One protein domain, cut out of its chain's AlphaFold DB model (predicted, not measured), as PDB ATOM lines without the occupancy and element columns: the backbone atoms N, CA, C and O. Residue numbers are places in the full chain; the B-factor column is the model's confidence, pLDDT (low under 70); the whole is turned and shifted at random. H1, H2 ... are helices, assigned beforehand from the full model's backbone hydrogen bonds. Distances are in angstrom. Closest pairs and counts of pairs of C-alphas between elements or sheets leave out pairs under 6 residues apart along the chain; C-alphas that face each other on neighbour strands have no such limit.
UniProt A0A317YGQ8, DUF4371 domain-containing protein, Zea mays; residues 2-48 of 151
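What this domain is: This is residues 2 to 48 of the 151 residues of the protein "DUF4371 domain-containing protein" of Zea mays (UniProt A0A317YGQ8). Two straight helices, a long one, H1, and a shorter one, H2, meet near their ends at a tight link and make an open L. The long arm H1 makes most of the length. The printed part has 47 residues with two named helices, H1 then H2, and no named strand; the class is all helix. It is extended, with a radius of gyration of the C-alphas of 18.1 A, and spans 56 by 19 by 9 A.

Where its parts are: H1, residues 2 to 29, begins at C-alpha 2 at (47.903, 22.020, 22.701) and measures 40.9 A from first to last C-alpha. H2, residues 35 to 47, measures 18.1 A and ends at C-alpha 47 at (8.734, -10.261, 2.737).

How they stand to each other: H1 and H2 touch only at the corner, through residues 28 to 29 of H1 and 35 to 37 of H2. Their closest C-alphas, those of Met 29 and His 36, are 5.3 A apart. Their lines stand about perpendicular, but only just, at 72 degrees. In H1 and H2 every O i to N i+4 pair is within hydrogen-bond range.

The domain as a whole: The C-alphas farthest apart, those of Asp 2 and Asn 48, are 57.3 A apart. The printed part has no cut. Residues 2 to 9 have pLDDT under 70.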
ATOM      1  N   ASP A   2      48.658  21.953  23.968       59.84
ATOM      2  CA  ASP A   2      47.903  22.020  22.701       59.84
ATOM      3  C   ASP A   2      47.363  20.681  22.178       59.84
ATOM      4  O   ASP A   2      46.357  20.640  21.467       59.84
ATOM      5  N   GLN A   3      47.970  19.562  22.581       56.62
ATOM      6  CA  GLN A   3      47.577  18.226  22.116       56.62
ATOM      7  C   GLN A   3      46.224  17.774  22.701       56.62
ATOM      8  O   GLN A   3      45.394  17.215  21.984       56.62
ATOM      9  N   ILE A   4      45.946  18.110  23.967       56.66
ATOM     10  CA  ILE A   4      44.670  17.823  24.652       56.66
ATOM     11  C   ILE A   4      43.545  18.717  24.103       56.66
ATOM     12  O   ILE A   4      42.421  18.261  23.883       56.66
ATOM     13  N   HIS A   5      43.850  19.987  23.812       57.88
ATOM     14  CA  HIS A   5      42.885  20.927  23.236       57.88
ATOM     15  C   HIS A   5      42.497  20.555  21.795       57.88
ATOM     16  O   HIS A   5      41.334  20.706  21.417       57.88
ATOM     17  N   SER A   6      43.445  20.026  21.015       59.25
ATOM     18  CA  SER A   6      43.217  19.484  19.671       59.25
ATOM     19  C   SER A   6      42.343  18.220  19.692       59.25
ATOM     20  O   SER A   6      41.336  18.153  18.982       59.25
ATOM     21  N   GLN A   7      42.635  17.259  20.581       59.75
ATOM     22  CA  GLN A   7      41.833  16.035  20.741       59.75
ATOM     23  C   GLN A   7      40.394  16.321  21.212       59.75
ATOM     24  O   GLN A   7      39.440  15.755  20.675       59.75
ATOM     25  N   SER A   8      40.217  17.244  22.162       65.12
ATOM     26  CA  SER A   8      38.896  17.671  22.652       65.12
ATOM     27  C   SER A   8      38.055  18.358  21.561       65.12
ATOM     28  O   SER A   8      36.856  18.085  21.413       65.12
ATOM     29  N   ARG A   9      38.685  19.190  20.717       68.31
ATOM     30  CA  ARG A   9      38.028  19.791  19.541       68.31
ATOM     31  C   ARG A   9      37.627  18.729  18.517       68.31
ATOM     32  O   ARG A   9      36.492  18.757  18.049       68.31
ATOM     33  N   GLY A  10      38.500  17.760  18.230       71.00
ATOM     34  CA  GLY A  10      38.202  16.635  17.337       71.00
ATOM     35  C   GLY A  10      37.006  15.797  17.805       71.00
ATOM     36  O   GLY A  10      36.101  15.512  17.018       71.00
ATOM     37  N   LEU A  11      36.929  15.489  19.104       70.94
ATOM     38  CA  LEU A  11      35.797  14.773  19.704       70.94
ATOM     39  C   LEU A  11      34.483  15.571  19.600       70.94
ATOM     40  O   LEU A  11      33.420  15.009  19.330       70.94
ATOM     41  N   THR A  12      34.552  16.889  19.791       75.31
ATOM     42  CA  THR A  12      33.387  17.788  19.720       75.31
ATOM     43  C   THR A  12      32.850  17.905  18.291       75.31
ATOM     44  O   THR A  12      31.639  17.829  18.074       75.31
ATOM     45  N   ILE A  13      33.744  18.013  17.305       78.25
ATOM     46  CA  ILE A  13      33.396  18.018  15.878       78.25
ATOM     47  C   ILE A  13      32.786  16.670  15.473       78.25
ATOM     48  O   ILE A  13      31.733  16.640  14.836       78.25
ATOM     49  N   GLY A  14      33.379  15.555  15.912       75.62
ATOM     50  CA  GLY A  14      32.850  14.213  15.660       75.62
ATOM     51  C   GLY A  14      31.417  14.035  16.173       75.62
ATOM     52  O   GLY A  14      30.546  13.578  15.433       75.62
ATOM     53  N   LYS A  15      31.130  14.476  17.406       82.50
ATOM     54  CA  LYS A  15      29.770  14.452  17.978       82.50
ATOM     55  C   LYS A  15      28.779  15.304  17.174       82.50
ATOM     56  O   LYS A  15      27.637  14.889  16.978       82.50
ATOM     57  N   ARG A  16      29.209  16.467  16.673       82.44
ATOM     58  CA  ARG A  16      28.379  17.363  15.850       82.44
ATOM     59  C   ARG A  16      28.002  16.729  14.510       82.44
ATOM     60  O   ARG A  16      26.821  16.659  14.188       82.44
ATOM     61  N   LEU A  17      28.980  16.166  13.802       79.19
ATOM     62  CA  LEU A  17      28.771  15.483  12.519       79.19
ATOM     63  C   LEU A  17      27.870  14.245  12.649       79.19
ATOM     64  O   LEU A  17      27.098  13.924  11.744       79.19
ATOM     65  N   MET A  18      27.955  13.529  13.774       78.06
ATOM     66  CA  MET A  18      27.051  12.410  14.077       78.06
ATOM     67  C   MET A  18      25.616  12.897  14.310       78.06
ATOM     68  O   MET A  18      24.666  12.266  13.844       78.06
ATOM     69  N   LYS A  19      25.435  14.030  14.997       83.94
ATOM     70  CA  LYS A  19      24.115  14.632  15.225       83.94
ATOM     71  C   LYS A  19      23.483  15.117  13.917       83.94
ATOM     72  O   LYS A  19      22.317  14.834  13.672       83.94
ATOM     73  N   GLU A  20      24.251  15.779  13.057       81.62
ATOM     74  CA  GLU A  20      23.780  16.276  11.756       81.62
ATOM     75  C   GLU A  20      23.362  15.140  10.814       81.62
ATOM     76  O   GLU A  20      22.291  15.206  10.212       81.62
ATOM     77  N   ARG A  21      24.135  14.045  10.758       78.56
ATOM     78  CA  ARG A  21      23.731  12.839  10.015       78.56
ATOM     79  C   ARG A  21      22.442  12.221  10.538       78.56
ATOM     80  O   ARG A  21      21.599  11.838   9.734       78.56
ATOM     81  N   ASN A  22      22.272  12.142  11.857       82.00
ATOM     82  CA  ASN A  22      21.036  11.630  12.453       82.00
ATOM     83  C   ASN A  22      19.828  12.497  12.087       82.00
ATOM     84  O   ASN A  22      18.770  11.967  11.765       82.00
ATOM     85  N   VAL A  23      19.986  13.823  12.070       83.56
ATOM     86  CA  VAL A  23      18.926  14.742  11.628       83.56
ATOM     87  C   VAL A  23      18.588  14.524  10.153       83.56
ATOM     88  O   VAL A  23      17.412  14.470   9.798       83.56
ATOM     89  N   LEU A  24      19.597  14.351   9.294       79.38
ATOM     90  CA  LEU A  24      19.386  14.076   7.870       79.38
ATOM     91  C   LEU A  24      18.646  12.746   7.648       79.38
ATOM     92  O   LEU A  24      17.725  12.677   6.836       79.38
ATOM     93  N   PHE A  25      19.018  11.712   8.407       78.12
ATOM     94  CA  PHE A  25      18.384  10.394   8.377       78.12
ATOM     95  C   PHE A  25      16.928  10.444   8.855       78.12
ATOM     96  O   PHE A  25      16.037   9.959   8.163       78.12
ATOM     97  N   LEU A  26      16.662  11.108   9.983       80.25
ATOM     98  CA  LEU A  26      15.304  11.304  10.499       80.25
ATOM     99  C   LEU A  26      14.426  12.082   9.511       80.25
ATOM    100  O   LEU A  26      13.266  11.734   9.305       80.25
ATOM    101  N   LYS A  27      14.989  13.095   8.841       82.56
ATOM    102  CA  LYS A  27      14.288  13.852   7.796       82.56
ATOM    103  C   LYS A  27      13.948  12.983   6.581       82.56
ATOM    104  O   LYS A  27      12.873  13.148   6.014       82.56
ATOM    105  N   HIS A  28      14.836  12.066   6.194       79.44
ATOM    106  CA  HIS A  28      14.591  11.104   5.117       79.44
ATOM    107  C   HIS A  28      13.515  10.071   5.486       79.44
ATOM    108  O   HIS A  28      12.629   9.796   4.677       79.44
ATOM    109  N   MET A  29      13.557   9.533   6.711       83.38
ATOM    110  CA  MET A  29      12.544   8.594   7.202       83.38
ATOM    111  C   MET A  29      11.162   9.235   7.311       83.38
ATOM    112  O   MET A  29      10.168   8.554   7.077       83.38
ATOM    113  N   GLY A  30      11.087  10.528   7.637       84.75
ATOM    114  CA  GLY A  30       9.834  11.268   7.775       84.75
ATOM    115  C   GLY A  30       8.870  10.669   8.813       84.75
ATOM    116  O   GLY A  30       9.221   9.786   9.593       84.75
ATOM    117  N   ASN A  31       7.627  11.156   8.821       83.56
ATOM    118  CA  ASN A  31       6.576  10.661   9.720       83.56
ATOM    119  C   ASN A  31       5.893   9.402   9.161       83.56
ATOM    120  O   ASN A  31       6.214   8.941   8.069       83.56
ATOM    121  N   SER A  32       4.917   8.848   9.881       78.12
ATOM    122  CA  SER A  32       4.185   7.620   9.519       78.12
ATOM    123  C   SER A  32       3.630   7.581   8.084       78.12
ATOM    124  O   SER A  32       3.526   6.502   7.516       78.12
ATOM    125  N   GLY A  33       3.332   8.734   7.474       82.56
ATOM    126  CA  GLY A  33       2.876   8.851   6.079       82.56
ATOM    127  C   GLY A  33       3.966   9.143   5.035       82.56
ATOM    128  O   GLY A  33       3.637   9.510   3.911       82.56
ATOM    129  N   SER A  34       5.252   9.065   5.382       89.69
ATOM    130  CA  SER A  34       6.350   9.355   4.453       89.69
ATOM    131  C   SER A  34       6.504   8.289   3.360       89.69
ATOM    132  O   SER A  34       6.145   7.122   3.535       89.69
ATOM    133  N   ALA A  35       7.149   8.668   2.253       88.25
ATOM    134  CA  ALA A  35       7.517   7.734   1.187       88.25
ATOM    135  C   ALA A  35       8.421   6.591   1.691       88.25
ATOM    136  O   ALA A  35       8.290   5.455   1.235       88.25
ATOM    137  N   HIS A  36       9.302   6.869   2.661       88.31
ATOM    138  CA  HIS A  36      10.142   5.853   3.290       88.31
ATOM    139  C   HIS A  36       9.294   4.833   4.058       88.31
ATOM    140  O   HIS A  36       9.443   3.637   3.838       88.31
ATOM    141  N   ASN A  37       8.365   5.278   4.911       87.50
ATOM    142  CA  ASN A  37       7.516   4.363   5.679       87.50
ATOM    143  C   ASN A  37       6.565   3.561   4.785       87.50
ATOM    144  O   ASN A  37       6.385   2.367   5.020       87.50
ATOM    145  N   TYR A  38       6.045   4.167   3.714       88.88
ATOM    146  CA  TYR A  38       5.322   3.435   2.675       88.88
ATOM    147  C   TYR A  38       6.198   2.349   2.031       88.88
ATOM    148  O   TYR A  38       5.799   1.189   1.979       88.88
ATOM    149  N   SER A  39       7.423   2.692   1.622       87.00
ATOM    150  CA  SER A  39       8.360   1.747   0.994       87.00
ATOM    151  C   SER A  39       8.769   0.612   1.939       87.00
ATOM    152  O   SER A  39       8.817  -0.544   1.527       87.00
ATOM    153  N   VAL A  40       9.005   0.912   3.220       88.38
ATOM    154  CA  VAL A  40       9.263  -0.093   4.266       88.38
ATOM    155  C   VAL A  40       8.043  -0.995   4.462       88.38
ATOM    156  O   VAL A  40       8.195  -2.209   4.573       88.38
ATOM    157  N   GLY A  41       6.832  -0.432   4.449       86.25
ATOM    158  CA  GLY A  41       5.583  -1.192   4.463       86.25
ATOM    159  C   GLY A  41       5.469  -2.138   3.266       86.25
ATOM    160  O   GLY A  41       5.235  -3.331   3.448       86.25
ATOM    161  N   CYS A  42       5.719  -1.644   2.050       83.50
ATOM    162  CA  CYS A  42       5.762  -2.455   0.833       83.50
ATOM    163  C   CYS A  42       6.813  -3.570   0.915       83.50
ATOM    164  O   CYS A  42       6.512  -4.708   0.566       83.50
ATOM    165  N   PHE A  43       8.014  -3.279   1.419       83.75
ATOM    166  CA  PHE A  43       9.072  -4.271   1.609       83.75
ATOM    167  C   PHE A  43       8.681  -5.349   2.628       83.75
ATOM    168  O   PHE A  43       8.875  -6.538   2.383       83.75
ATOM    169  N   ASN A  44       8.082  -4.958   3.754       84.75
ATOM    170  CA  ASN A  44       7.601  -5.901   4.760       84.75
ATOM    171  C   ASN A  44       6.448  -6.765   4.227       84.75
ATOM    172  O   ASN A  44       6.427  -7.968   4.482       84.75
ATOM    173  N   ASN A  45       5.540  -6.186   3.437       80.69
ATOM    174  CA  ASN A  45       4.470  -6.920   2.758       80.69
ATOM    175  C   ASN A  45       5.023  -7.895   1.711       80.69
ATOM    176  O   ASN A  45       4.558  -9.026   1.629       80.69
ATOM    177  N   LEU A  46       6.051  -7.495   0.958       75.81
ATOM    178  CA  LEU A  46       6.754  -8.365   0.014       75.81
ATOM    179  C   LEU A  46       7.463  -9.526   0.732       75.81
ATOM    180  O   LEU A  46       7.418 -10.665   0.272       75.81
ATOM    181  N   LYS A  47       8.091  -9.252   1.883       76.50
ATOM    182  CA  LYS A  47       8.734 -10.261   2.737       76.50
ATOM    183  C   LYS A  47       7.715 -11.196   3.396       76.50
ATOM    184  O   LYS A  47       8.065 -12.330   3.738       76.50
ATOM    185  N   ASN A  48       6.469 -10.749   3.577       73.69
ATOM    186  CA  ASN A  48       5.394 -11.583   4.093       73.69
ATOM    187  C   ASN A  48       5.039 -12.674   3.072       73.69
ATOM    188  O   ASN A  48       4.240 -12.525   2.154       73.69
TER     189      ASN A  48